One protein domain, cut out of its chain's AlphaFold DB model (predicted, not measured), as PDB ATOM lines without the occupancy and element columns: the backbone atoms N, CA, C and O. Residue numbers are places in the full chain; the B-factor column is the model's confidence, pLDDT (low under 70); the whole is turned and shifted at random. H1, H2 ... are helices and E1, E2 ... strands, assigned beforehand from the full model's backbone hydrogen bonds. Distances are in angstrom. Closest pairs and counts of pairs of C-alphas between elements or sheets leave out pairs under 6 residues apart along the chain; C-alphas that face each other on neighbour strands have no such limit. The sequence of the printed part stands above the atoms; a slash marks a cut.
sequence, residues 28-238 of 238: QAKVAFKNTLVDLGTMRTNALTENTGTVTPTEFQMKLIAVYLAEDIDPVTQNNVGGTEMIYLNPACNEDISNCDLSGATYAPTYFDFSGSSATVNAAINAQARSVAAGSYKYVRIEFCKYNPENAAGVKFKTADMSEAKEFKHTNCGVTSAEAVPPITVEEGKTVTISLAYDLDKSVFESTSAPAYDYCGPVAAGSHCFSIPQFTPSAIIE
ATOM      1  N   GLN A  28      43.571  27.932 102.032       64.81
ATOM      2  CA  GLN A  28      44.873  28.274 101.458       64.81
ATOM      3  C   GLN A  28      45.295  29.630 102.017       64.81
ATOM      4  O   GLN A  28      44.470  30.528 102.166       64.81
ATOM      5  N   ALA A  29      46.576  29.822 102.304       60.25
ATOM      6  CA  ALA A  29      47.104  31.171 102.468       60.25
ATOM      7  C   ALA A  29      48.101  31.457 101.355       60.25
ATOM      8  O   ALA A  29      48.907  30.617 100.960       60.25
ATOM      9  N   LYS A  30      48.025  32.679 100.855       66.75
ATOM     10  CA  LYS A  30      48.956  33.297  99.931       66.75
ATOM     11  C   LYS A  30      49.631  34.466 100.635       66.75
ATOM     12  O   LYS A  30      49.108  35.073 101.570       66.75
ATOM     13  N   VAL A  31      50.817  34.810 100.170       61.91
ATOM     14  CA  VAL A  31      51.581  35.958 100.652       61.91
ATOM     15  C   VAL A  31      51.781  36.918  99.489       61.91
ATOM     16  O   VAL A  31      52.288  36.539  98.437       61.91
ATOM     17  N   ALA A  32      51.385  38.172  99.665       61.09
ATOM     18  CA  ALA A  32      51.582  39.252  98.711       61.09
ATOM     19  C   ALA A  32      52.482  40.362  99.273       61.09
ATOM     20  O   ALA A  32      52.027  41.435  99.639       61.09
ATOM     21  N   PHE A  33      53.789  40.169  99.282       63.72
ATOM     22  CA  PHE A  33      54.738  41.265  99.458       63.72
ATOM     23  C   PHE A  33      54.417  42.475  98.563       63.72
ATOM     24  O   PHE A  33      54.147  42.384  97.362       63.72
ATOM     25  N   LYS A  34      54.450  43.655  99.168       65.38
ATOM     26  CA  LYS A  34      54.217  44.923  98.500       65.38
ATOM     27  C   LYS A  34      55.467  45.765  98.693       65.38
ATOM     28  O   LYS A  34      55.622  46.398  99.724       65.38
ATOM     29  N   ASN A  35      56.349  45.797  97.702       62.53
ATOM     30  CA  ASN A  35      57.392  46.812  97.692       62.53
ATOM     31  C   ASN A  35      56.695  48.177  97.620       62.53
ATOM     32  O   ASN A  35      55.972  48.469  96.660       62.53
ATOM     33  N   THR A  36      56.810  48.961  98.681       55.53
ATOM     34  CA  THR A  36      56.198  50.278  98.770       55.53
ATOM     35  C   THR A  36      57.281  51.285  99.073       55.53
ATOM     36  O   THR A  36      57.939  51.164 100.098       55.53
ATOM     37  N   LEU A  37      57.339  52.354  98.277       44.31
ATOM     38  CA  LEU A  37      58.046  53.599  98.608       44.31
ATOM     39  C   LEU A  37      57.336  54.360  99.747       44.31
ATOM     40  O   LEU A  37      57.181  55.579  99.707       44.31
ATOM     41  N   VAL A  38      56.761  53.640 100.712       41.44
ATOM     42  CA  VAL A  38      56.174  54.260 101.893       41.44
ATOM     43  C   VAL A  38      57.360  54.633 102.756       41.44
ATOM     44  O   VAL A  38      58.078  53.755 103.221       41.44
ATOM     45  N   ASP A  39      57.562  55.931 102.958       43.88
ATOM     46  CA  ASP A  39      58.481  56.437 103.967       43.88
ATOM     47  C   ASP A  39      58.047  55.855 105.320       43.88
ATOM     48  O   ASP A  39      57.109  56.349 105.945       43.88
ATOM     49  N   LEU A  40      58.683  54.759 105.752       45.78
ATOM     50  CA  LEU A  40      58.345  54.012 106.976       45.78
ATOM     51  C   LEU A  40      58.633  54.809 108.269       45.78
ATOM     52  O   LEU A  40      58.652  54.252 109.364       45.78
ATOM     53  N   GLY A  41      58.827  56.125 108.158       42.75
ATOM     54  CA  GLY A  41      59.209  57.007 109.244       42.75
ATOM     55  C   GLY A  41      60.670  56.813 109.639       42.75
ATOM     56  O   GLY A  41      61.270  55.747 109.506       42.75
ATOM     57  N   THR A  42      61.284  57.878 110.138       41.72
ATOM     58  CA  THR A  42      62.632  57.879 110.717       41.72
ATOM     59  C   THR A  42      62.676  57.068 112.015       41.72
ATOM     60  O   THR A  42      62.754  57.633 113.099       41.72
ATOM     61  N   MET A  43      62.657  55.739 111.928       39.00
ATOM     62  CA  MET A  43      63.012  54.844 113.032       39.00
ATOM     63  C   MET A  43      64.378  54.210 112.764       39.00
ATOM     64  O   MET A  43      64.544  52.998 112.693       39.00
ATOM     65  N   ARG A  44      65.400  55.064 112.621       45.00
ATOM     66  CA  ARG A  44      66.791  54.639 112.810       45.00
ATOM     67  C   ARG A  44      67.002  54.447 114.309       45.00
ATOM     68  O   ARG A  44      67.200  55.427 115.018       45.00
ATOM     69  N   THR A  45      66.992  53.211 114.800       42.38
ATOM     70  CA  THR A  45      67.408  52.934 116.188       42.38
ATOM     71  C   THR A  45      68.916  53.066 116.394       42.38
ATOM     72  O   THR A  45      69.353  53.099 117.535       42.38
ATOM     73  N   ASN A  46      69.705  53.258 115.331       43.91
ATOM     74  CA  ASN A  46      71.098  53.684 115.424       43.91
ATOM     75  C   ASN A  46      71.355  54.793 114.399       43.91
ATOM     76  O   ASN A  46      71.342  54.562 113.188       43.91
ATOM     77  N   ALA A  47      71.532  56.023 114.876       41.25
ATOM     78  CA  ALA A  47      71.882  57.160 114.041       41.25
ATOM     79  C   ALA A  47      73.264  56.927 113.408       41.25
ATOM     80  O   ALA A  47      74.293  57.147 114.036       41.25
ATOM     81  N   LEU A  48      73.284  56.470 112.154       51.12
ATOM     82  CA  LEU A  48      74.466  56.516 111.298       51.12
ATOM     83  C   LEU A  48      74.776  57.997 111.030       51.12
ATOM     84  O   LEU A  48      74.171  58.606 110.148       51.12
ATOM     85  N   THR A  49      75.658  58.584 111.834       52.16
ATOM     86  CA  THR A  49      76.074  59.997 111.768       52.16
ATOM     87  C   THR A  49      76.970  60.331 110.568       52.16
ATOM     88  O   THR A  49      77.353  61.484 110.409       52.16
ATOM     89  N   GLU A  50      77.275  59.359 109.703       55.97
ATOM     90  CA  GLU A  50      78.234  59.495 108.596       55.97
ATOM     91  C   GLU A  50      77.732  58.829 107.305       55.97
ATOM     92  O   GLU A  50      78.319  57.875 106.790       55.97
ATOM     93  N   ASN A  51      76.589  59.299 106.811       59.44
ATOM     94  CA  ASN A  51      75.995  58.851 105.555       59.44
ATOM     95  C   ASN A  51      76.003  60.023 104.557       59.44
ATOM     96  O   ASN A  51      75.454  61.082 104.865       59.44
ATOM     97  N   THR A  52      76.633  59.846 103.391       62.84
ATOM     98  CA  THR A  52      76.692  60.858 102.312       62.84
ATOM     99  C   THR A  52      75.555  60.775 101.308       62.84
ATOM    100  O   THR A  52      75.373  61.704 100.524       62.84
ATOM    101  N   GLY A  53      74.784  59.694 101.330       72.94
ATOM    102  CA  GLY A  53      73.699  59.449 100.398       72.94
ATOM    103  C   GLY A  53      73.103  58.055 100.566       72.94
ATOM    104  O   GLY A  53      73.785  57.084 100.901       72.94
ATOM    105  N   THR A  54      71.800  57.960 100.325       77.25
ATOM    106  CA  THR A  54      71.088  56.691 100.162       77.25
ATOM    107  C   THR A  54      71.083  56.304  98.690       77.25
ATOM    108  O   THR A  54      70.860  57.159  97.831       77.25
ATOM    109  N   VAL A  55      71.313  55.025  98.399       82.06
ATOM    110  CA  VAL A  55      71.343  54.490  97.036       82.06
ATOM    111  C   VAL A  55      70.323  53.365  96.948       82.06
ATOM    112  O   VAL A  55      70.396  52.406  97.711       82.06
ATOM    113  N   THR A  56      69.379  53.445  96.011       84.75
ATOM    114  CA  THR A  56      68.455  52.332  95.763       84.75
ATOM    115  C   THR A  56      69.203  51.214  95.025       84.75
ATOM    116  O   THR A  56      69.765  51.463  93.951       84.75
ATOM    117  N   PRO A  57      69.239  49.981  95.557       88.19
ATOM    118  CA  PRO A  57      69.890  48.869  94.879       88.19
ATOM    119  C   PRO A  57      69.129  48.467  93.606       88.19
ATOM    120  O   PRO A  57      67.901  48.404  93.593       88.19
ATOM    121  N   THR A  58      69.861  48.138  92.540       90.06
ATOM    122  CA  THR A  58      69.308  47.522  91.322       90.06
ATOM    123  C   THR A  58      69.078  46.023  91.488       90.06
ATOM    124  O   THR A  58      68.257  45.452  90.781       90.06
ATOM    125  N   GLU A  59      69.810  45.386  92.407       92.06
ATOM    126  CA  GLU A  59      69.587  44.010  92.854       92.06
ATOM    127  C   GLU A  59      69.659  43.991  94.382       92.06
ATOM    128  O   GLU A  59      70.611  44.519  94.956       92.06
ATOM    129  N   PHE A  60      68.694  43.368  95.050       91.50
ATOM    130  CA  PHE A  60      68.710  43.182  96.498       91.50
ATOM    131  C   PHE A  60      68.146  41.810  96.819       91.50
ATOM    132  O   PHE A  60      66.968  41.534  96.598       91.50
ATOM    133  N   GLN A  61      69.003  40.947  97.340       92.19
ATOM    134  CA  GLN A  61      68.687  39.563  97.615       92.19
ATOM    135  C   GLN A  61      69.046  39.247  99.063       92.19
ATOM    136  O   GLN A  61      70.120  39.593  99.556       92.19
ATOM    137  N   MET A  62      68.146  38.573  99.765       90.25
ATOM    138  CA  MET A  62      68.346  38.183 101.155       90.25
ATOM    139  C   MET A  62      67.819  36.773 101.364       90.25
ATOM    140  O   MET A  62      66.859  36.344 100.722       90.25
ATOM    141  N   LYS A  63      68.454  36.021 102.259       89.88
ATOM    142  CA  LYS A  63      68.008  34.667 102.594       89.88
ATOM    143  C   LYS A  63      66.723  34.717 103.410       89.88
ATOM    144  O   LYS A  63      66.765  34.825 104.631       89.88
ATOM    145  N   LEU A  64      65.587  34.636 102.725       90.50
ATOM    146  CA  LEU A  64      64.283  34.368 103.323       90.50
ATOM    147  C   LEU A  64      64.211  32.877 103.664       90.50
ATOM    148  O   LEU A  64      64.291  32.048 102.757       90.50
ATOM    149  N   ILE A  65      64.102  32.551 104.950       89.81
ATOM    150  CA  ILE A  65      64.072  31.168 105.439       89.81
ATOM    151  C   ILE A  65      62.643  30.662 105.465       89.81
ATOM    152  O   ILE A  65      62.338  29.674 104.809       89.81
ATOM    153  N   ALA A  66      61.765  31.350 106.185       90.50
ATOM    154  CA  ALA A  66      60.386  30.927 106.336       90.50
ATOM    155  C   ALA A  66      59.468  32.111 106.627       90.50
ATOM    156  O   ALA A  66      59.899  33.149 107.139       90.50
ATOM    157  N   VAL A  67      58.191  31.928 106.305       89.62
ATOM    158  CA  VAL A  67      57.108  32.825 106.701       89.62
ATOM    159  C   VAL A  67      56.032  31.984 107.378       89.62
ATOM    160  O   VAL A  67      55.711  30.890 106.900       89.62
ATOM    161  N   TYR A  68      55.468  32.502 108.464       91.06
ATOM    162  CA  TYR A  68      54.444  31.838 109.258       91.06
ATOM    163  C   TYR A  68      53.272  32.764 109.553       91.06
ATOM    164  O   TYR A  68      53.443  33.970 109.743       91.06
ATOM    165  N   LEU A  69      52.106  32.149 109.696       91.88
ATOM    166  CA  LEU A  69      51.029  32.647 110.533       91.88
ATOM    167  C   LEU A  69      51.143  31.998 111.912       91.88
ATOM    168  O   LEU A  69      51.307  30.784 112.004       91.88
ATOM    169  N   ALA A  70      51.062  32.789 112.976       95.12
ATOM    170  CA  ALA A  70      51.086  32.295 114.351       95.12
ATOM    171  C   ALA A  70      49.863  32.800 115.122       95.12
ATOM    172  O   ALA A  70      49.489  33.973 115.014       95.12
ATOM    173  N   GLU A  71      49.236  31.911 115.894       95.94
ATOM    174  CA  GLU A  71      48.129  32.269 116.786       95.94
ATOM    175  C   GLU A  71      48.566  33.300 117.825       95.94
ATOM    176  O   GLU A  71      47.842  34.264 118.071       95.94
ATOM    177  N   ASP A  72      49.759  33.135 118.395       96.31
ATOM    178  CA  ASP A  72      50.349  34.079 119.336       96.31
ATOM    179  C   ASP A  72      51.885  33.970 119.361       96.31
ATOM    180  O   ASP A  72      52.474  33.024 118.824       96.31
ATOM    181  N   ILE A  73      52.549  34.947 119.982       92.88
ATOM    182  CA  ILE A  73      54.003  34.968 120.179       92.88
ATOM    183  C   ILE A  73      54.304  35.365 121.620       92.88
ATOM    184  O   ILE A  73      53.798  36.365 122.125       92.88
ATOM    185  N   ASP A  74      55.165  34.592 122.282       92.06
ATOM    186  CA  ASP A  74      55.636  34.915 123.623       92.06
ATOM    187  C   ASP A  74      56.451  36.222 123.576       92.06
ATOM    188  O   ASP A  74      57.481  36.280 122.891       92.06
ATOM    189  N   PRO A  75      56.039  37.281 124.296       87.69
ATOM    190  CA  PRO A  75      56.669  38.593 124.177       87.69
ATOM    191  C   PRO A  75      58.106  38.623 124.718       87.69
ATOM    192  O   PRO A  75      58.869  39.518 124.356       87.69
ATOM    193  N   VAL A  76      58.495  37.661 125.562       89.06
ATOM    194  CA  VAL A  76      59.822  37.584 126.187       89.06
ATOM    195  C   VAL A  76      60.780  36.767 125.330       89.06
ATOM    196  O   VAL A  76      61.889  37.209 125.042       89.06
ATOM    197  N   THR A  77      60.369  35.568 124.925       87.88
ATOM    198  CA  THR A  77      61.230  34.625 124.194       87.88
ATOM    199  C   THR A  77      61.138  34.780 122.684       87.88
ATOM    200  O   THR A  77      61.984  34.244 121.973       87.88
ATOM    201  N   GLN A  78      60.126  35.502 122.190       85.38
ATOM    202  CA  GLN A  78      59.799  35.607 120.769       85.38
ATOM    203  C   GLN A  78      59.548  34.237 120.123       85.38
ATOM    204  O   GLN A  78      59.730  34.079 118.919       85.38
ATOM    205  N   ASN A  79      59.138  33.233 120.899       88.38
ATOM    206  CA  ASN A  79      58.736  31.929 120.383       88.38
ATOM    207  C   ASN A  79      57.253  31.932 120.016       88.38
ATOM    208  O   ASN A  79      56.457  32.648 120.624       88.38
ATOM    209  N   ASN A  80      56.875  31.105 119.044       89.50
ATOM    210  CA  ASN A  80      55.470  30.925 118.699       89.50
ATOM    211  C   ASN A  80      54.719  30.234 119.850       89.50
ATOM    212  O   ASN A  80      55.245  29.312 120.478       89.50
ATOM    213  N   VAL A  81      53.483  30.662 120.094       93.56
ATOM    214  CA  VAL A  81      52.568  30.092 121.086       93.56
ATOM    215  C   VAL A  81      51.271  29.700 120.377       93.56
ATOM    216  O   VAL A  81      50.706  30.494 119.629       93.56
ATOM    217  N   GLY A  82      50.798  28.476 120.619       94.50
ATOM    218  CA  GLY A  82      49.620  27.924 119.943       94.50
ATOM    219  C   GLY A  82      49.938  27.336 118.566       94.50
ATOM    220  O   GLY A  82      51.034  26.819 118.336       94.50
ATOM    221  N   GLY A  83      48.950  27.373 117.674       93.44
ATOM    222  CA  GLY A  83      49.056  26.913 116.293       93.44
ATOM    223  C   GLY A  83      49.936  27.815 115.425       93.44
ATOM    224  O   GLY A  83      49.924  29.044 115.543       93.44
ATOM    225  N   THR A  84      50.696  27.196 114.522       94.12
ATOM    226  CA  THR A  84      51.531  27.895 113.537       94.12
ATOM    227  C   THR A  84      51.406  27.251 112.175       94.12
ATOM    228  O   THR A  84      51.625  26.049 112.044       94.12
ATOM    229  N   GLU A  85      51.167  28.063 111.157       92.38
ATOM    230  CA  GLU A  85      51.044  27.600 109.781       92.38
ATOM    231  C   GLU A  85      52.165  28.202 108.946       92.38
ATOM    232  O   GLU A  85      52.306  29.422 108.841       92.38
ATOM    233  N   MET A  86      52.990  27.338 108.361       91.00
ATOM    234  CA  MET A  86      54.081  27.753 107.491       91.00
ATOM    235  C   MET A  86      53.537  28.018 106.091       91.00
ATOM    236  O   MET A  86      53.047  27.114 105.419       91.00
ATOM    237  N   ILE A  87      53.665  29.258 105.633       87.62
ATOM    238  CA  ILE A  87      53.120  29.708 104.343       87.62
ATOM    239  C   ILE A  87      54.194  29.823 103.261       87.62
ATOM    240  O   ILE A  87      53.893  29.805 102.070       87.62
ATOM    241  N   TYR A  88      55.460  29.876 103.672       90.06
ATOM    242  CA  TYR A  88      56.621  29.777 102.799       90.06
ATOM    243  C   TYR A  88      57.770  29.122 103.558       90.06
ATOM    244  O   TYR A  88      57.988  29.421 104.732       90.06
ATOM    245  N   LEU A  89      58.538  28.297 102.853       90.69
ATOM    246  CA  LEU A  89      59.832  27.794 103.294       90.69
ATOM    247  C   LEU A  89      60.821  27.981 102.155       90.69
ATOM    248  O   LEU A  89      60.461  27.789 101.001       90.69
ATOM    249  N   ASN A  90      62.073  28.315 102.429       89.81
ATOM    250  CA  ASN A  90      63.068  28.359 101.372       89.81
ATOM    251  C   ASN A  90      63.143  26.978 100.688       89.81
ATOM    252  O   ASN A  90      63.318  25.980 101.388       89.81
ATOM    253  N   PRO A  91      63.023  26.879  99.348       88.88
ATOM    254  CA  PRO A  91      63.068  25.591  98.654       88.88
ATOM    255  C   PRO A  91      64.294  24.741  99.004       88.88
ATOM    256  O   PRO A  91      64.221  23.516  99.002       88.88
ATOM    257  N   ALA A  92      65.414  25.381  99.345       86.50
ATOM    258  CA  ALA A  92      66.627  24.678  99.728       86.50
ATOM    259  C   ALA A  92      66.539  23.935 101.071       86.50
ATOM    260  O   ALA A  92      67.399  23.105 101.353       86.50
ATOM    261  N   CYS A  93      65.506  24.193 101.877       85.75
ATOM    262  CA  CYS A  93      65.233  23.442 103.100       85.75
ATOM    263  C   CYS A  93      64.571  22.081 102.819       85.75
ATOM    264  O   CYS A  93      64.384  21.292 103.737       85.75
ATOM    265  N   ASN A  94      64.207  21.766 101.569       86.19
ATOM    266  CA  ASN A  94      63.621  20.472 101.193       86.19
ATOM    267  C   ASN A  94      62.424  20.060 102.078       86.19
ATOM    268  O   ASN A  94      62.390  18.943 102.587       86.19
ATOM    269  N   GLU A  95      61.468  20.971 102.287       87.69
ATOM    270  CA  GLU A  95      60.265  20.768 103.123       87.69
ATOM    271  C   GLU A  95      60.496  20.591 104.633       87.69
ATOM    272  O   GLU A  95      59.530  20.452 105.382       87.69
ATOM    273  N   ASP A  96      61.738  20.668 105.109       86.25
ATOM    274  CA  ASP A  96      62.056  20.592 106.532       86.25
ATOM    275  C   ASP A  96      62.888  21.805 106.944       86.25
ATOM    276  O   ASP A  96      64.033  21.981 106.527       86.25
ATOM    277  N   ILE A  97      62.310  22.657 107.790       85.50
ATOM    278  CA  ILE A  97      62.993  23.856 108.273       85.50
ATOM    279  C   ILE A  97      64.303  23.523 108.990       85.50
ATOM    280  O   ILE A  97      65.218  24.332 108.937       85.50
ATOM    281  N   SER A  98      64.449  22.332 109.583       82.12
ATOM    282  CA  SER A  98      65.695  21.896 110.222       82.12
ATOM    283  C   SER A  98      66.849  21.692 109.234       82.12
ATOM    284  O   SER A  98      68.004  21.769 109.633       82.12
ATOM    285  N   ASN A  99      66.570  21.548 107.933       79.75
ATOM    286  CA  ASN A  99      67.599  21.590 106.887       79.75
ATOM    287  C   ASN A  99      68.055  23.017 106.557       79.75
ATOM    288  O   ASN A  99      68.935  23.198 105.727       79.75
ATOM    289  N   CYS A 100      67.421  24.031 107.136       76.94
ATOM    290  CA  CYS A 100      67.859  25.422 107.101       76.94
ATOM    291  C   CYS A 100      68.118  25.981 108.505       76.94
ATOM    292  O   CYS A 100      68.632  27.095 108.620       76.94
ATOM    293  N   ASP A 101      67.761  25.225 109.551       67.94
ATOM    294  CA  ASP A 101      67.997  25.531 110.954       67.94
ATOM    295  C   ASP A 101      69.259  24.796 111.431       67.94
ATOM    296  O   ASP A 101      69.477  23.606 111.212       67.94
ATOM    297  N   LEU A 102      70.177  25.541 112.026       52.78
ATOM    298  CA  LEU A 102      71.609  25.267 111.942       52.78
ATOM    299  C   LEU A 102      72.149  24.320 113.021       52.78
ATOM    300  O   LEU A 102      73.203  24.576 113.599       52.78
ATOM    301  N   SER A 103      71.479  23.187 113.259       52.84
ATOM    302  CA  SER A 103      72.064  22.080 114.037       52.84
ATOM    303  C   SER A 103      72.682  20.965 113.185       52.84
ATOM    304  O   SER A 103      73.396  20.127 113.733       52.84
ATOM    305  N   GLY A 104      72.467  20.940 111.862       47.31
ATOM    306  CA  GLY A 104      72.998  19.867 111.020       47.31
ATOM    307  C   GLY A 104      73.017  20.163 109.518       47.31
ATOM    308  O   GLY A 104      72.034  19.973 108.822       47.31
ATOM    309  N   ALA A 105      74.197  20.512 109.012       49.19
ATOM    310  CA  ALA A 105      74.664  20.233 107.648       49.19
ATOM    311  C   ALA A 105      74.169  21.057 106.441       49.19
ATOM    312  O   ALA A 105      74.846  20.980 105.417       49.19
ATOM    313  N   THR A 106      73.113  21.878 106.501       55.84
ATOM    314  CA  THR A 106      72.761  22.706 105.325       55.84
ATOM    315  C   THR A 106      72.300  24.107 105.729       55.84
ATOM    316  O   THR A 106      71.336  24.296 106.456       55.84
ATOM    317  N   TYR A 107      73.039  25.129 105.304       63.75
ATOM    318  CA  TYR A 107      72.584  26.518 105.349       63.75
ATOM    319  C   TYR A 107      71.798  26.792 104.073       63.75
ATOM    320  O   TYR A 107      72.238  26.342 103.015       63.75
ATOM    321  N   ALA A 108      70.691  27.543 104.134       67.12
ATOM    322  CA  ALA A 108      69.954  27.943 102.933       67.12
ATOM    323  C   ALA A 108      70.933  28.615 101.939       67.12
ATOM    324  O   ALA A 108      71.394  29.733 102.194       67.12
ATOM    325  N   PRO A 109      71.321  27.965 100.826       69.44
ATOM    326  CA  PRO A 109      72.313  28.502  99.908       69.44
ATOM    327  C   PRO A 109      71.689  29.541  98.972       69.44
ATOM    328  O   PRO A 109      72.397  30.379  98.421       69.44
ATOM    329  N   THR A 110      70.369  29.520  98.812       86.56
ATOM    330  CA  THR A 110      69.624  30.345  97.866       86.56
ATOM    331  C   THR A 110      69.141  31.636  98.509       86.56
ATOM    332  O   THR A 110      68.525  31.647  99.579       86.56
ATOM    333  N   TYR A 111      69.396  32.743  97.818       89.62
ATOM    334  CA  TYR A 111      68.818  34.035  98.151       89.62
ATOM    335  C   TYR A 111      67.424  34.172  97.544       89.62
ATOM    336  O   TYR A 111      67.143  33.626  96.478       89.62
ATOM    337  N   PHE A 112      66.580  34.948  98.213       91.00
ATOM    338  CA  PHE A 112      65.329  35.431  97.657       91.00
ATOM    339  C   PHE A 112      65.530  36.861  97.145       91.00
ATOM    340  O   PHE A 112      66.120  37.683  97.846       91.00
ATOM    341  N   ASP A 113      65.065  37.150  95.930       90.19
ATOM    342  CA  ASP A 113      65.232  38.457  95.291       90.19
ATOM    343  C   ASP A 113      64.060  39.393  95.611       90.19
ATOM    344  O   ASP A 113      62.921  39.141  95.220       90.19
ATOM    345  N   PHE A 114      64.353  40.489  96.307       89.00
ATOM    346  CA  PHE A 114      63.393  41.527  96.689       89.00
ATOM    347  C   PHE A 114      63.460  42.768  95.788       89.00
ATOM    348  O   PHE A 114      62.671  43.694  95.979       89.00
ATOM    349  N   SER A 115      64.369  42.817  94.813       87.44
ATOM    350  CA  SER A 115      64.474  43.942  93.868       87.44
ATOM    351  C   SER A 115      63.449  43.893  92.737       87.44
ATOM    352  O   SER A 115      63.221  44.892  92.056       87.44
ATOM    353  N   GLY A 116      62.799  42.742  92.547       83.31
ATOM    354  CA  GLY A 116      61.717  42.589  91.584       83.31
ATOM    355  C   GLY A 116      60.501  43.467  91.899       83.31
ATOM    356  O   GLY A 116      60.312  43.966  93.009       83.31
ATOM    357  N   SER A 117      59.616  43.612  90.909       82.69
ATOM    358  CA  SER A 117      58.298  44.207  91.149       82.69
ATOM    359  C   SER A 117      57.529  43.401  92.205       82.69
ATOM    360  O   SER A 117      57.705  42.182  92.295       82.69
ATOM    361  N   SER A 118      56.608  44.036  92.940       79.38
ATOM    362  CA  SER A 118      55.740  43.328  93.897       79.38
ATOM    363  C   SER A 118      55.047  42.119  93.258       79.38
ATOM    364  O   SER A 118      54.971  41.057  93.861       79.38
ATOM    365  N   ALA A 119      54.610  42.230  91.997       78.06
ATOM    366  CA  ALA A 119      54.000  41.115  91.274       78.06
ATOM    367  C   ALA A 119      54.965  39.927  91.090       78.06
ATOM    368  O   ALA A 119      54.571  38.780  91.287       78.06
ATOM    369  N   THR A 120      56.230  40.195  90.754       82.31
ATOM    370  CA  THR A 120      57.273  39.172  90.578       82.31
ATOM    371  C   THR A 120      57.605  38.477  91.895       82.31
ATOM    372  O   THR A 120      57.624  37.249  91.954       82.31
ATOM    373  N   VAL A 121      57.817  39.258  92.957       83.12
ATOM    374  CA  VAL A 121      58.104  38.740  94.303       83.12
ATOM    375  C   VAL A 121      56.955  37.855  94.792       83.12
ATOM    376  O   VAL A 121      57.171  36.739  95.264       83.12
ATOM    377  N   ASN A 122      55.718  38.309  94.596       80.56
ATOM    378  CA  ASN A 122      54.528  37.577  95.024       80.56
ATOM    379  C   ASN A 122      54.333  36.295  94.239       80.56
ATOM    380  O   ASN A 122      53.973  35.279  94.824       80.56
ATOM    381  N   ALA A 123      54.576  36.319  92.930       82.31
ATOM    382  CA  ALA A 123      54.513  35.110  92.123       82.31
ATOM    383  C   ALA A 123      55.516  34.057  92.620       82.31
ATOM    384  O   ALA A 123      55.150  32.893  92.747       82.31
ATOM    385  N   ALA A 124      56.744  34.463  92.960       82.69
ATOM    386  CA  ALA A 124      57.779  33.548  93.439       82.69
ATOM    387  C   ALA A 124      57.423  32.889  94.782       82.69
ATOM    388  O   ALA A 124      57.629  31.690  94.950       82.69
ATOM    389  N   ILE A 125      56.852  33.641  95.727       80.19
ATOM    390  CA  ILE A 125      56.499  33.106  97.053       80.19
ATOM    391  C   ILE A 125      55.230  32.264  96.990       80.19
ATOM    392  O   ILE A 125      55.178  31.171  97.552       80.19
ATOM    393  N   ASN A 126      54.231  32.718  96.233       80.69
ATOM    394  CA  ASN A 126      52.982  31.981  96.064       80.69
ATOM    395  C   ASN A 126      53.124  30.728  95.198       80.69
ATOM    396  O   ASN A 126      52.219  29.896  95.210       80.69
ATOM    397  N   ALA A 127      54.238  30.555  94.482       82.06
ATOM    398  CA  ALA A 127      54.501  29.346  93.708       82.06
ATOM    399  C   ALA A 127      54.574  28.077  94.578       82.06
ATOM    400  O   ALA A 127      54.324  26.991  94.064       82.06
ATOM    401  N   GLN A 128      54.879  28.196  95.878       81.44
ATOM    402  CA  GLN A 128      54.856  27.047  96.791       81.44
ATOM    403  C   GLN A 128      53.461  26.635  97.252       81.44
ATOM    404  O   GLN A 128      53.318  25.493  97.668       81.44
ATOM    405  N   ALA A 129      52.475  27.540  97.196       72.75
ATOM    406  CA  ALA A 129      51.081  27.317  97.587       72.75
ATOM    407  C   ALA A 129      50.909  26.325  98.759       72.75
ATOM    408  O   ALA A 129      50.583  25.155  98.557       72.75
ATOM    409  N   ARG A 130      51.129  26.788  99.995       85.31
ATOM    410  CA  ARG A 130      50.959  25.953 101.192       85.31
ATOM    411  C   ARG A 130      49.527  26.048 101.729       85.31
ATOM    412  O   ARG A 130      48.938  27.129 101.785       85.31
ATOM    413  N   SER A 131      48.970  24.902 102.116       85.75
ATOM    414  CA  SER A 131      47.712  24.846 102.866       85.75
ATOM    415  C   SER A 131      47.892  25.464 104.247       85.75
ATOM    416  O   SER A 131      48.955  25.336 104.847       85.75
ATOM    417  N   VAL A 132      46.834  26.096 104.748       86.00
ATOM    418  CA  VAL A 132      46.793  26.708 106.079       86.00
ATOM    419  C   VAL A 132      45.526  26.244 106.775       86.00
ATOM    420  O   VAL A 132      44.438  26.268 106.188       86.00
ATOM    421  N   ALA A 133      45.666  25.769 108.009       89.19
ATOM    422  CA  ALA A 133      44.514  25.384 108.811       89.19
ATOM    423  C   ALA A 133      43.542  26.564 109.001       89.19
ATOM    424  O   ALA A 133      43.928  27.732 109.016       89.19
ATOM    425  N   ALA A 134      42.250  26.260 109.131       88.81
ATOM    426  CA  ALA A 134      41.293  27.280 109.533       88.81
ATOM    427  C   ALA A 134      41.585  27.707 110.981       88.81
ATOM    428  O   ALA A 134      41.828  26.858 111.840       88.81
ATOM    429  N   GLY A 135      41.554  29.009 111.258       91.12
ATOM    430  CA  GLY A 135      41.973  29.539 112.553       91.12
ATOM    431  C   GLY A 135      42.064  31.060 112.597       91.12
ATOM    432  O   GLY A 135      41.772  31.750 111.621       91.12
ATOM    433  N   SER A 136      42.466  31.580 113.757       92.81
ATOM    434  CA  SER A 136      42.702  33.008 113.981       92.81
ATOM    435  C   SER A 136      44.161  33.232 114.361       92.81
ATOM    436  O   SER A 136      44.588  32.849 115.445       92.81
ATOM    437  N   TYR A 137      44.900  33.921 113.502       92.75
ATOM    438  CA  TYR A 137      46.332  34.157 113.640       92.75
ATOM    439  C   TYR A 137      46.595  35.622 113.972       92.75
ATOM    440  O   TYR A 137      46.241  36.516 113.202       92.75
ATOM    441  N   LYS A 138      47.207  35.890 115.127       94.38
ATOM    442  CA  LYS A 138      47.522  37.262 115.546       94.38
ATOM    443  C   LYS A 138      48.797  37.791 114.914       94.38
ATOM    444  O   LYS A 138      48.939  39.000 114.821       94.38
ATOM    445  N   TYR A 139      49.719  36.929 114.497       92.31
ATOM    446  CA  TYR A 139      51.026  37.368 114.022       92.31
ATOM    447  C   TYR A 139      51.366  36.803 112.654       92.31
ATOM    448  O   TYR A 139      51.114  35.636 112.353       92.31
ATOM    449  N   VAL A 140      52.032  37.641 111.864       89.38
ATOM    450  CA  VAL A 140      52.842  37.202 110.733       89.38
ATOM    451  C   VAL A 140      54.293  37.220 111.189       89.38
ATOM    452  O   VAL A 140      54.795  38.258 111.629       89.38
ATOM    453  N   ARG A 141      54.969  36.077 111.084       90.44
ATOM    454  CA  ARG A 141      56.383  35.929 111.430       90.44
ATOM    455  C   ARG A 141      57.194  35.642 110.181       90.44
ATOM    456  O   ARG A 141      56.843  34.761 109.404       90.44
ATOM    457  N   ILE A 142      58.302  36.348 110.020       88.12
ATOM    458  CA  ILE A 142      59.246  36.164 108.923       88.12
ATOM    459  C   ILE A 142      60.628  35.915 109.511       88.12
ATOM    460  O   ILE A 142      61.069  36.643 110.401       88.12
ATOM    461  N   GLU A 143      61.317  34.900 109.001       89.12
ATOM    462  CA  GLU A 143      62.671  34.557 109.424       89.12
ATOM    463  C   GLU A 143      63.662  34.778 108.277       89.12
ATOM    464  O   GLU A 143      63.528  34.194 107.197       89.12
ATOM    465  N   PHE A 144      64.677  35.609 108.525       87.88
ATOM    466  CA  PHE A 144      65.728  35.952 107.570       87.88
ATOM    467  C   PHE A 144      67.112  35.574 108.087       87.88
ATOM    468  O   PHE A 144      67.486  35.937 109.203       87.88
ATOM    469  N   CYS A 145      67.886  34.891 107.238       80.69
ATOM    470  CA  CYS A 145      69.283  34.494 107.453       80.69
ATOM    471  C   CYS A 145      69.590  34.065 108.916       80.69
ATOM    472  O   CYS A 145      70.598  34.443 109.519       80.69
ATOM    473  N   LYS A 146      68.650  33.314 109.511       73.94
ATOM    474  CA  LYS A 146      68.667  32.870 110.909       73.94
ATOM    475  C   LYS A 146      69.863  31.946 111.116       73.94
ATOM    476  O   LYS A 146      69.978  30.974 110.381       73.94
ATOM    477  N   TYR A 147      70.708  32.262 112.102       68.19
ATOM    478  CA  TYR A 147      71.970  31.581 112.413       68.19
ATOM    479  C   TYR A 147      72.998  31.587 111.240       68.19
ATOM    480  O   TYR A 147      72.653  31.729 110.069       68.19
ATOM    481  N   ASN A 148      74.304  31.494 111.530       65.75
ATOM    482  CA  ASN A 148      75.357  31.505 110.493       65.75
ATOM    483  C   ASN A 148      76.658  30.805 110.957       65.75
ATOM    484  O   ASN A 148      77.649  31.476 111.255       65.75
ATOM    485  N   PRO A 149      76.683  29.466 111.063       62.22
ATOM    486  CA  PRO A 149      77.806  28.724 111.632       62.22
ATOM    487  C   PRO A 149      79.082  28.781 110.781       62.22
ATOM    488  O   PRO A 149      80.155  28.494 111.298       62.22
ATOM    489  N   GLU A 150      78.997  29.173 109.506       64.31
ATOM    490  CA  GLU A 150      80.130  29.147 108.567       64.31
ATOM    491  C   GLU A 150      80.543  30.534 108.053       64.31
ATOM    492  O   GLU A 150      81.298  30.644 107.087       64.31
ATOM    493  N   ASN A 151      80.065  31.623 108.673       70.31
ATOM    494  CA  ASN A 151      80.278  32.981 108.155       70.31
ATOM    495  C   ASN A 151      79.869  33.107 106.672       70.31
ATOM    496  O   ASN A 151      80.550  33.770 105.879       70.31
ATOM    497  N   ALA A 152      78.792  32.433 106.283       78.25
ATOM    498  CA  ALA A 152      78.200  32.506 104.963       78.25
ATOM    499  C   ALA A 152      77.499  33.857 104.762       78.25
ATOM    500  O   ALA A 152      77.105  34.538 105.714       78.25
ATOM    501  N   ALA A 153      77.355  34.272 103.509       84.31
ATOM    502  CA  ALA A 153      76.646  35.499 103.194       84.31
ATOM    503  C   ALA A 153      75.123  35.313 103.317       84.31
ATOM    504  O   ALA A 153      74.566  34.288 102.904       84.31
ATOM    505  N   GLY A 154      74.479  36.301 103.945       85.38
ATOM    506  CA  GLY A 154      73.037  36.340 104.220       85.38
ATOM    507  C   GLY A 154      72.288  37.356 103.359       85.38
ATOM    508  O   GLY A 154      71.088  37.203 103.114       85.38
ATOM    509  N   VAL A 155      73.019  38.358 102.860       88.38
ATOM    510  CA  VAL A 155      72.522  39.449 102.018       88.38
ATOM    511  C   VAL A 155      73.468  39.638 100.840       88.38
ATOM    512  O   VAL A 155      74.685  39.509 100.977       88.38
ATOM    513  N   LYS A 156      72.901  39.967  99.686       90.88
ATOM    514  CA  LYS A 156      73.614  40.292  98.460       90.88
ATOM    515  C   LYS A 156      72.920  41.469  97.789       90.88
ATOM    516  O   LYS A 156      71.706  41.438  97.625       90.88
ATOM    517  N   PHE A 157      73.663  42.493  97.388       92.31
ATOM    518  CA  PHE A 157      73.075  43.606  96.645       92.31
ATOM    519  C   PHE A 157      74.009  44.152  95.571       92.31
ATOM    520  O   PHE A 157      75.223  43.949  95.613       92.31
ATOM    521  N   LYS A 158      73.427  44.874  94.619       91.50
ATOM    522  CA  LYS A 158      74.125  45.607  93.568       91.50
ATOM    523  C   LYS A 158      73.491  46.978  93.406       91.50
ATOM    524  O   LYS A 158      72.267  47.081  93.388       91.50
ATOM    525  N   THR A 159      74.308  48.009  93.264       89.88
ATOM    526  CA  THR A 159      73.894  49.358  92.861       89.88
ATOM    527  C   THR A 159      74.272  49.607  91.399       89.88
ATOM    528  O   THR A 159      75.005  48.827  90.789       89.88
ATOM    529  N   ALA A 160      73.773  50.696  90.812       89.88
ATOM    530  CA  ALA A 160      73.988  51.000  89.396       89.88
ATOM    531  C   ALA A 160      75.472  51.192  89.011       89.88
ATOM    532  O   ALA A 160      75.842  50.950  87.864       89.88
ATOM    533  N   ASP A 161      76.312  51.620  89.953       87.88
ATOM    534  CA  ASP A 161      77.750  51.851  89.781       87.88
ATOM    535  C   ASP A 161      78.613  50.604  90.059       87.88
ATOM    536  O   ASP A 161      79.815  50.602  89.783       87.88
ATOM    537  N   MET A 162      78.015  49.516  90.552       87.81
ATOM    538  CA  MET A 162      78.703  48.252  90.804       87.81
ATOM    539  C   MET A 162      78.680  47.349  89.565       87.81
ATOM    540  O   MET A 162      77.630  47.081  88.980       87.81
ATOM    541  N   SER A 163      79.836  46.796  89.185       89.75
ATOM    542  CA  SER A 163      79.922  45.813  88.093       89.75
ATOM    543  C   SER A 163      79.318  44.458  88.477       89.75
ATOM    544  O   SER A 163      78.686  43.799  87.651       89.75
ATOM    545  N   GLU A 164      79.458  44.069  89.744       90.88
ATOM    546  CA  GLU A 164      78.976  42.807  90.309       90.88
ATOM    547  C   GLU A 164      78.267  43.047  91.642       90.88
ATOM    548  O   GLU A 164      78.581  43.992  92.363       90.88
ATOM    549  N   ALA A 165      77.318  42.175  91.977       91.62
ATOM    550  CA  ALA A 165      76.662  42.197  93.274       91.62
ATOM    551  C   ALA A 165      77.636  41.782  94.389       91.62
ATOM    552  O   ALA A 165      78.362  40.795  94.262       91.62
ATOM    553  N   LYS A 166      77.612  42.509  95.505       88.56
ATOM    554  CA  LYS A 166      78.454  42.269  96.675       88.56
ATOM    555  C   LYS A 166      77.689  41.471  97.717       88.56
ATOM    556  O   LYS A 166      76.535  41.768  98.021       88.56
ATOM    557  N   GLU A 167      78.357  40.471  98.272       87.94
ATOM    558  CA  GLU A 167      77.832  39.636  99.345       87.94
ATOM    559  C   GLU A 167      78.278  40.143 100.714       87.94
ATOM    560  O   GLU A 167      79.426  40.551 100.906       87.94
ATOM    561  N   PHE A 168      77.367  40.073 101.680       83.44
ATOM    562  CA  PHE A 168      77.611  40.477 103.053       83.44
ATOM    563  C   PHE A 168      77.318  39.328 104.003       83.44
ATOM    564  O   PHE A 168      76.248  38.705 103.997       83.44
ATOM    565  N   LYS A 169      78.312  39.062 104.846       81.19
ATOM    566  CA  LYS A 169      78.226  38.097 105.930       81.19
ATOM    567  C   LYS A 169      77.437  38.747 107.045       81.19
ATOM    568  O   LYS A 169      77.917  39.659 107.705       81.19
ATOM    569  N   HIS A 170      76.207  38.294 107.213       74.88
ATOM    570  CA  HIS A 170      75.362  38.751 108.294       74.88
ATOM    571  C   HIS A 170      74.618  37.560 108.873       74.88
ATOM    572  O   HIS A 170      74.247  36.633 108.153       74.88
ATOM    573  N   THR A 171      74.481  37.554 110.191       71.12
ATOM    574  CA  THR A 171      73.835  36.481 110.945       71.12
ATOM    575  C   THR A 171      72.600  37.071 111.585       71.12
ATOM    576  O   THR A 171      72.694  38.178 112.109       71.12
ATOM    577  N   ASN A 172      71.489  36.338 111.613       74.19
ATOM    578  CA  ASN A 172      70.256  36.822 112.233       74.19
ATOM    579  C   ASN A 172      69.799  38.151 111.614       74.19
ATOM    580  O   ASN A 172      69.532  39.112 112.333       74.19
ATOM    581  N   CYS A 173      69.668  38.178 110.281       75.31
ATOM    582  CA  CYS A 173      69.117  39.321 109.539       75.31
ATOM    583  C   CYS A 173      67.746  39.740 110.074       75.31
ATOM    584  O   CYS A 173      67.294  40.849 109.844       75.31
ATOM    585  N   GLY A 174      67.079  38.855 110.799       73.25
ATOM    586  CA  GLY A 174      66.003  39.215 111.688       73.25
ATOM    587  C   GLY A 174      65.033  38.066 111.804       73.25
ATOM    588  O   GLY A 174      64.836  37.281 110.877       73.25
ATOM    589  N   VAL A 175      64.404  37.997 112.963       77.31
ATOM    590  CA  VAL A 175      63.073  37.428 113.076       77.31
ATOM    591  C   VAL A 175      62.160  38.625 113.250       77.31
ATOM    592  O   VAL A 175      62.274  39.345 114.240       77.31
ATOM    593  N   THR A 176      61.297  38.872 112.273       78.88
ATOM    594  CA  THR A 176      60.298  39.932 112.380       78.88
ATOM    595  C   THR A 176      58.951  39.287 112.595       78.88
ATOM    596  O   THR A 176      58.441  38.577 111.733       78.88
ATOM    597  N   SER A 177      58.392  39.557 113.760       84.69
ATOM    598  CA  SER A 177      57.026  39.225 114.107       84.69
ATOM    599  C   SER A 177      56.255  40.524 114.149       84.69
ATOM    600  O   SER A 177      56.676  41.451 114.841       84.69
ATOM    601  N   ALA A 178      55.147  40.615 113.430       85.56
ATOM    602  CA  ALA A 178      54.269  41.755 113.608       85.56
ATOM    603  C   ALA A 178      52.814  41.335 113.725       85.56
ATOM    604  O   ALA A 178      52.341  40.399 113.071       85.56
ATOM    605  N   GLU A 179      52.164  42.020 114.656       89.06
ATOM    606  CA  GLU A 179      50.796  41.777 115.056       89.06
ATOM    607  C   GLU A 179      49.853  42.296 113.970       89.06
ATOM    608  O   GLU A 179      49.968  43.430 113.499       89.06
ATOM    609  N   ALA A 180      48.913  41.454 113.570       85.00
ATOM    610  CA  ALA A 180      47.790  41.827 112.742       85.00
ATOM    611  C   ALA A 180      46.652  42.303 113.650       85.00
ATOM    612  O   ALA A 180      46.143  41.553 114.485       85.00
ATOM    613  N   VAL A 181      46.240  43.558 113.467       85.31
ATOM    614  CA  VAL A 181      45.121  44.158 114.199       85.31
ATOM    615  C   VAL A 181      44.078  44.640 113.182       85.31
ATOM    616  O   VAL A 181      44.322  45.645 112.510       85.31
ATOM    617  N   PRO A 182      42.916  43.963 113.049       88.88
ATOM    618  CA  PRO A 182      42.477  42.772 113.796       88.88
ATOM    619  C   PRO A 182      43.219  41.474 113.390       88.88
ATOM    620  O   PRO A 182      43.841  41.453 112.325       88.88
ATOM    621  N   PRO A 183      43.127  40.389 114.195       90.12
ATOM    622  CA  PRO A 183      43.720  39.095 113.855       90.12
ATOM    623  C   PRO A 183      43.246  38.545 112.507       90.12
ATOM    624  O   PRO A 183      42.106  38.751 112.082       90.12
ATOM    625  N   ILE A 184      44.125  37.791 111.856       88.31
ATOM    626  CA  ILE A 184      43.896  37.180 110.550       88.31
ATOM    627  C   ILE A 184      43.029  35.942 110.735       88.31
ATOM    628  O   ILE A 184      43.467  34.961 111.328       88.31
ATOM    629  N   THR A 185      41.812  35.963 110.201       89.25
ATOM    630  CA  THR A 185      40.924  34.794 110.223       89.25
ATOM    631  C   THR A 185      41.054  34.031 108.910       89.25
ATOM    632  O   THR A 185      40.768  34.573 107.845       89.25
ATOM    633  N   VAL A 186      41.500  32.779 108.983       87.94
ATOM    634  CA  VAL A 186      41.538  31.849 107.849       87.94
ATOM    635  C   VAL A 186      40.325  30.941 107.971       87.94
ATOM    636  O   VAL A 186      40.191  30.198 108.942       87.94
ATOM    637  N   GLU A 187      39.432  31.002 106.991       86.88
ATOM    638  CA  GLU A 187      38.287  30.100 106.900       86.88
ATOM    639  C   GLU A 187      38.578  28.940 105.943       86.88
ATOM    640  O   GLU A 187      39.427  29.012 105.049       86.88
ATOM    641  N   GLU A 188      37.819  27.866 106.110       85.12
ATOM    642  CA  GLU A 188      37.857  26.713 105.223       85.12
ATOM    643  C   GLU A 188      37.583  27.112 103.761       85.12
ATOM    644  O   GLU A 188      36.624  27.822 103.452       85.12
ATOM    645  N   GLY A 189      38.442  26.658 102.841       79.00
ATOM    646  CA  GLY A 189      38.306  26.936 101.408       79.00
ATOM    647  C   GLY A 189      38.534  28.396 100.994       79.00
ATOM    648  O   GLY A 189      38.418  28.702  99.805       79.00
ATOM    649  N   LYS A 190      38.870  29.298 101.926       77.88
ATOM    650  CA  LYS A 190      39.229  30.691 101.627       77.88
ATOM    651  C   LYS A 190      40.714  30.850 101.353       77.88
ATOM    652  O   LYS A 190      41.522  30.005 101.737       77.88
ATOM    653  N   THR A 191      41.047  31.940 100.661       78.62
ATOM    654  CA  THR A 191      42.427  32.373 100.465       78.62
ATOM    655  C   THR A 191      42.685  33.631 101.280       78.62
ATOM    656  O   THR A 191      42.029  34.649 101.091       78.62
ATOM    657  N   VAL A 192      43.661  33.581 102.179       74.88
ATOM    658  CA  VAL A 192      44.151  34.788 102.858       74.88
ATOM    659  C   VAL A 192      45.381  35.302 102.135       74.88
ATOM    660  O   VAL A 192      46.270  34.512 101.849       74.88
ATOM    661  N   THR A 193      45.462  36.608 101.884       78.56
ATOM    662  CA  THR A 193      46.623  37.245 101.259       78.56
ATOM    663  C   THR A 193      47.346  38.146 102.264       78.56
ATOM    664  O   THR A 193      46.853  39.202 102.662       78.56
ATOM    665  N   ILE A 194      48.552  37.750 102.673       73.38
ATOM    666  CA  ILE A 194      49.366  38.510 103.636       73.38
ATOM    667  C   ILE A 194      50.255  39.501 102.904       73.38
ATOM    668  O   ILE A 194      51.163  39.104 102.179       73.38
ATOM    669  N   SER A 195      50.023  40.793 103.107       75.25
ATOM    670  CA  SER A 195      50.786  41.857 102.476       75.25
ATOM    671  C   SER A 195      51.981  42.327 103.295       75.25
ATOM    672  O   SER A 195      51.810  42.918 104.355       75.25
ATOM    673  N   LEU A 196      53.198  42.115 102.793       73.31
ATOM    674  CA  LEU A 196      54.436  42.514 103.474       73.31
ATOM    675  C   LEU A 196      55.044  43.746 102.805       73.31
ATOM    676  O   LEU A 196      55.607  43.640 101.716       73.31
ATOM    677  N   ALA A 197      54.909  44.904 103.447       76.94
ATOM    678  CA  ALA A 197      55.493  46.149 102.974       76.94
ATOM    679  C   ALA A 197      56.987  46.226 103.308       76.94
ATOM    680  O   ALA A 197      57.376  45.935 104.438       76.94
ATOM    681  N   TYR A 198      57.813  46.630 102.345       78.25
ATOM    682  CA  TYR A 198      59.230  46.934 102.561       78.25
ATOM    683  C   TYR A 198      59.680  48.081 101.653       78.25
ATOM    684  O   TYR A 198      59.063  48.316 100.611       78.25
ATOM    685  N   ASP A 199      60.742  48.768 102.074       80.56
ATOM    686  CA  ASP A 199      61.381  49.878 101.364       80.56
ATOM    687  C   ASP A 199      62.888  49.603 101.235       80.56
ATOM    688  O   ASP A 199      63.583  49.371 102.231       80.56
ATOM    689  N   LEU A 200      63.388  49.603  99.997       83.12
ATOM    690  CA  LEU A 200      64.805  49.404  99.693       83.12
ATOM    691  C   LEU A 200      65.576  50.717  99.517       83.12
ATOM    692  O   LEU A 200      66.806  50.667  99.511       83.12
ATOM    693  N   ASP A 201      64.917  51.874  99.429       80.56
ATOM    694  CA  ASP A 201      65.570  53.153  99.107       80.56
ATOM    695  C   ASP A 201      66.602  53.561 100.157       80.56
ATOM    696  O   ASP A 201      67.586  54.228  99.854       80.56
ATOM    697  N   LYS A 202      66.402  53.125 101.403       74.69
ATOM    698  CA  LYS A 202      67.305  53.396 102.530       74.69
ATOM    699  C   LYS A 202      68.127  52.176 102.941       74.69
ATOM    700  O   LYS A 202      68.845  52.243 103.937       74.69
ATOM    701  N   SER A 203      68.005  51.067 102.207       80.50
ATOM    702  CA  SER A 203      68.658  49.801 102.545       80.50
ATOM    703  C   SER A 203      70.137  49.776 102.179       80.50
ATOM    704  O   SER A 203      70.885  49.038 102.808       80.50
ATOM    705  N   VAL A 204      70.572  50.597 101.217       84.81
ATOM    706  CA  VAL A 204      71.975  50.745 100.823       84.81
ATOM    707  C   VAL A 204      72.380  52.212 100.940       84.81
ATOM    708  O   VAL A 204      71.614  53.127 100.633       84.81
ATOM    709  N   PHE A 205      73.581  52.446 101.456       84.50
ATOM    710  CA  PHE A 205      74.109  53.787 101.669       84.50
ATOM    711  C   PHE A 205      75.626  53.821 101.535       84.50
ATOM    712  O   PHE A 205      76.298  52.811 101.725       84.50
ATOM    713  N   GLU A 206      76.170  55.000 101.264       82.81
ATOM    714  CA  GLU A 206      77.615  55.219 101.236       82.81
ATOM    715  C   GLU A 206      78.107  55.726 102.594       82.81
ATOM    716  O   GLU A 206      77.464  56.573 103.227       82.81
ATOM    717  N   SER A 207      79.256  55.217 103.049       74.50
ATOM    718  CA  SER A 207      79.922  55.716 104.255       74.50
ATOM    719  C   SER A 207      81.182  56.515 103.921       74.50
ATOM    720  O   SER A 207      81.976  56.141 103.055       74.50
ATOM    721  N   THR A 208      81.380  57.627 104.632       69.12
ATOM    722  CA  THR A 208      82.556  58.506 104.487       69.12
ATOM    723  C   THR A 208      83.768  58.064 105.283       69.12
ATOM    724  O   THR A 208      84.867  58.562 105.041       69.12
ATOM    725  N   SER A 209      83.588  57.160 106.237       63.34
ATOM    726  CA  SER A 209      84.679  56.601 107.019       63.34
ATOM    727  C   SER A 209      84.666  55.085 106.923       63.34
ATOM    728  O   SER A 209      83.903  54.490 106.170       63.34
ATOM    729  N   ALA A 210      85.581  54.465 107.649       56.25
ATOM    730  CA  ALA A 210      85.557  53.056 107.957       56.25
ATOM    731  C   ALA A 210      84.580  52.815 109.119       56.25
ATOM    732  O   ALA A 210      85.021  52.897 110.269       56.25
ATOM    733  N   PRO A 211      83.280  52.551 108.908       54.12
ATOM    734  CA  PRO A 211      82.428  52.262 110.043       54.12
ATOM    735  C   PRO A 211      82.904  50.969 110.702       54.12
ATOM    736  O   PRO A 211      83.297  50.014 110.033       54.12
ATOM    737  N   ALA A 212      82.835  50.925 112.030       52.38
ATOM    738  CA  ALA A 212      83.202  49.763 112.836       52.38
ATOM    739  C   ALA A 212      82.200  48.591 112.716       52.38
ATOM    740  O   ALA A 212      82.093  47.781 113.633       52.38
ATOM    741  N   TYR A 213      81.426  48.521 111.627       54.72
ATOM    742  CA  TYR A 213      80.306  47.600 111.478       54.72
ATOM    743  C   TYR A 213      80.473  46.687 110.258       54.72
ATOM    744  O   TYR A 213      80.849  47.144 109.181       54.72
ATOM    745  N   ASP A 214      80.068  45.422 110.406       57.75
ATOM    746  CA  ASP A 214      80.096  44.369 109.370       57.75
ATOM    747  C   ASP A 214      79.251  44.678 108.114       57.75
ATOM    748  O   ASP A 214      79.278  43.948 107.122       57.75
ATOM    749  N   TYR A 215      78.481  45.766 108.142       68.88
ATOM    750  CA  TYR A 215      77.567  46.174 107.078       68.88
ATOM    751  C   TYR A 215      78.231  46.892 105.907       68.88
ATOM    752  O   TYR A 215      77.576  47.172 104.906       68.88
ATOM    753  N   CYS A 216      79.514  47.200 106.026       68.44
ATOM    754  CA  CYS A 216      80.312  47.846 105.002       68.44
ATOM    755  C   CYS A 216      81.471  46.900 104.726       68.44
ATOM    756  O   CYS A 216      82.236  46.595 105.633       68.44
ATOM    757  N   GLY A 217      81.568  46.352 103.509       62.06
ATOM    758  CA  GLY A 217      82.649  45.409 103.188       62.06
ATOM    759  C   GLY A 217      84.050  46.049 103.302       62.06
ATOM    760  O   GLY A 217      84.172  47.161 103.810       62.06
ATOM    761  N   PRO A 218      85.119  45.396 102.803       55.47
ATOM    762  CA  PRO A 218      86.492  45.859 103.013       55.47
ATOM    763  C   PRO A 218      86.674  47.345 102.674       55.47
ATOM    764  O   PRO A 218      86.118  47.877 101.714       55.47
ATOM    765  N   VAL A 219      87.402  48.000 103.566       54.75
ATOM    766  CA  VAL A 219      87.130  49.343 104.062       54.75
ATOM    767  C   VAL A 219      87.837  50.411 103.226       54.75
ATOM    768  O   VAL A 219      89.061  50.525 103.268       54.75
ATOM    769  N   ALA A 220      87.066  51.223 102.509       59.66
ATOM    770  CA  ALA A 220      87.514  52.462 101.882       59.66
ATOM    771  C   ALA A 220      86.385  53.499 101.978       59.66
ATOM    772  O   ALA A 220      85.208  53.136 101.995       59.66
ATOM    773  N   ALA A 221      86.732  54.784 102.067       58.75
ATOM    774  CA  ALA A 221      85.742  55.856 101.985       58.75
ATOM    775  C   ALA A 221      84.992  55.769 100.643       58.75
ATOM    776  O   ALA A 221      85.618  55.528  99.608       58.75
ATOM    777  N   GLY A 222      83.668  55.938 100.668       65.31
ATOM    778  CA  GLY A 222      82.806  55.714  99.501       65.31
ATOM    779  C   GLY A 222      82.397  54.250  99.295       65.31
ATOM    780  O   GLY A 222      81.827  53.914  98.262       65.31
ATOM    781  N   SER A 223      82.674  53.359 100.252       76.25
ATOM    782  CA  SER A 223      82.157  51.989 100.207       76.25
ATOM    783  C   SER A 223      80.636  51.958 100.372       76.25
ATOM    784  O   SER A 223      80.091  52.555 101.303       76.25
ATOM    785  N   HIS A 224      79.979  51.159  99.528       81.19
ATOM    786  CA  HIS A 224      78.581  50.772  99.714       81.19
ATOM    787  C   HIS A 224      78.421  49.887 100.949       81.19
ATOM    788  O   HIS A 224      79.087  48.850 101.104       81.19
ATOM    789  N   CYS A 225      77.499  50.312 101.796       82.81
ATOM    790  CA  CYS A 225      77.057  49.688 103.026       82.81
ATOM    791  C   CYS A 225      75.581  49.315 102.925       82.81
ATOM    792  O   CYS A 225      74.870  49.855 102.080       82.81
ATOM    793  N   PHE A 226      75.093  48.457 103.821       84.50
ATOM    794  CA  PHE A 226      73.664  48.167 103.897       84.50
ATOM    795  C   PHE A 226      73.081  48.252 105.306       84.50
ATOM    796  O   PHE A 226      73.773  48.188 106.315       84.50
ATOM    797  N   SER A 227      71.768  48.373 105.375       82.94
ATOM    798  CA  SER A 227      70.972  48.090 106.561       82.94
ATOM    799  C   SER A 227      69.834  47.174 106.154       82.94
ATOM    800  O   SER A 227      69.282  47.320 105.063       82.94
ATOM    801  N   ILE A 228      69.478  46.232 107.023       81.88
ATOM    802  CA  ILE A 228      68.357  45.333 106.763       81.88
ATOM    803  C   ILE A 228      67.081  46.170 106.578       81.88
ATOM    804  O   ILE A 228      66.767  46.978 107.458       81.88
ATOM    805  N   PRO A 229      66.351  45.999 105.459       80.94
ATOM    806  CA  PRO A 229      65.064  46.646 105.262       80.94
ATOM    807  C   PRO A 229      64.095  46.273 106.379       80.94
ATOM    808  O   PRO A 229      64.050  45.127 106.827       80.94
ATOM    809  N   GLN A 230      63.270  47.225 106.799       79.81
ATOM    810  CA  GLN A 230      62.164  46.917 107.691       79.81
ATOM    811  C   GLN A 230      61.022  46.282 106.890       79.81
ATOM    812  O   GLN A 230      60.577  46.833 105.884       79.81
ATOM    813  N   PHE A 231      60.523  45.146 107.373       78.06
ATOM    814  CA  PHE A 231      59.359  44.463 106.817       78.06
ATOM    815  C   PHE A 231      58.153  44.704 107.720       78.06
ATOM    816  O   PHE A 231      58.194  44.394 108.909       78.06
ATOM    817  N   THR A 232      57.076  45.254 107.163       77.50
ATOM    818  CA  THR A 232      55.842  45.556 107.903       77.50
ATOM    819  C   THR A 232      54.689  44.729 107.333       77.50
ATOM    820  O   THR A 232      54.237  45.011 106.219       77.50
ATOM    821  N   PRO A 233      54.212  43.691 108.040       70.12
ATOM    822  CA  PRO A 233      53.083  42.899 107.587       70.12
ATOM    823  C   PRO A 233      51.746  43.622 107.726       70.12
ATOM    824  O   PRO A 233      51.533  44.462 108.593       70.12
ATOM    825  N   SER A 234      50.822  43.218 106.870       70.88
ATOM    826  CA  SER A 234      49.393  43.509 106.863       70.88
ATOM    827  C   SER A 234      48.683  42.316 106.209       70.88
ATOM    828  O   SER A 234      49.341  41.463 105.617       70.88
ATOM    829  N   ALA A 235      47.360  42.202 106.302       68.19
ATOM    830  CA  ALA A 235      46.632  41.091 105.686       68.19
ATOM    831  C   ALA A 235      45.285  41.545 105.127       68.19
ATOM    832  O   ALA A 235      44.642  42.436 105.681       68.19
ATOM    833  N   ILE A 236      44.875  40.916 104.026       66.88
ATOM    834  CA  ILE A 236      43.567  41.087 103.392       66.88
ATOM    835  C   ILE A 236      43.007  39.682 103.120       66.88
ATOM    836  O   ILE A 236      43.747  38.784 102.717       66.88
ATOM    837  N   ILE A 237      41.715  39.481 103.379       65.19
ATOM    838  CA  ILE A 237      41.007  38.219 103.120       65.19
ATOM    839  C   ILE A 237      40.268  38.357 101.783       65.19
ATOM    840  O   ILE A 237      39.591  39.368 101.580       65.19
ATOM    841  N   GLU A 238      40.403  37.365 100.895       61.72
ATOM    842  CA  GLU A 238      39.766  37.317  99.564       61.72
ATOM    843  C   GLU A 238      38.762  36.156  99.428       61.72
ATOM    844  O   GLU A 238      39.033  35.027  99.909       61.72
TER     845      GLU A 238
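AT A GLANCE: This is residues 28 to 238 of the 238 residues of an uncharacterized protein of Bdellovibrionales bacterium GWB1_55_8 (UniProt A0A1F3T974). One end of this domain is a sandwich of two sheets, the strongly twisted E5 E4 E6 E9 face to face with E1 E10 E13, and the short helix H1 packs beside E1. At the other end are two small three-stranded sheets, E3 E7 E8 and E2 E11 E12, and E3 runs on into E4 of the sandwich. The 211 printed residues have one named helix and thirteen named strands, E1 to E5, H1, then E6 to E13; the class is mostly strand, with under half of the residues in named elements. The sheet E1 E10 E13 is mixed, the others antiparallel. The whole is compact, with a radius of gyration of the C-alphas of 17.6 A and spans of 56 by 39 by 35 A.

HOW THE PARTS SIT: E1, residues 28 to 31, is the parallel neighbour of E10, residues 191 to 198, with N 30 and O 192 2.7 A apart. E10 is antiparallel to E13, residues 231 to 237, with N 195 and O 234 at 2.7 A. E2, residues 51 to 55, is antiparallel to E11, residues 204 to 207, with N 55 and O 204 at 2.9 A; E11 and E12, residues 223 to 226, form a hairpin, with N 225 and O 205 at 2.8 A. E3, residues 59 to 62, is antiparallel to E7, residues 153 to 158, with N 61 and O 156 at 2.8 A; E7 and E8, residues 166 to 169, form a hairpin, with N 168 and O 155 at 2.8 A. E4, residues 64 to 73, forms a hairpin with E5, residues 80 to 89, with N 85 and O 69 at 2.9 A. E6, residues 135 to 144, is antiparallel to E4, with N 68 and O 141 at 2.8 A, and to E9, residues 174 to 186, with N 142 and O 176 at 2.8 A. In the sandwich the facing parts are 8.6 A centre to centre, with strands at 46 degrees; the closest C-alphas of E9 and E13 are those of Ala 178 and Pro 233, 6.2 A. H1, residues 118 to 126, is on the sheet E1 E10 E13 at a height of 7.8 A; its O i to N i+4 pairs are each within hydrogen-bond range. E5, H1 and E6 form a split strand-helix-strand unit, two strands running the same way with E4 between them, and a right-handed crossover.

IN THESE COORDINATES: E1 begins at C-alpha 28 (44.873, 28.274, 101.458), and E13 ends at C-alpha 237 (41.007, 38.219, 103.120). E9 is 25.8 A long, E6 25.1 A and E10 22.3 A.

THE WHOLE: The C-alphas farthest apart, Glu 188 and Ala 221, are 56.1 A apart. The printed part has no cut; the long links are E1 to E2, E5 to H1 and E11 to E12. Residues 28 to 52, 101 to 109, 147 to 150, 208 to 222 and 235 to 238 have pLDDT under 70.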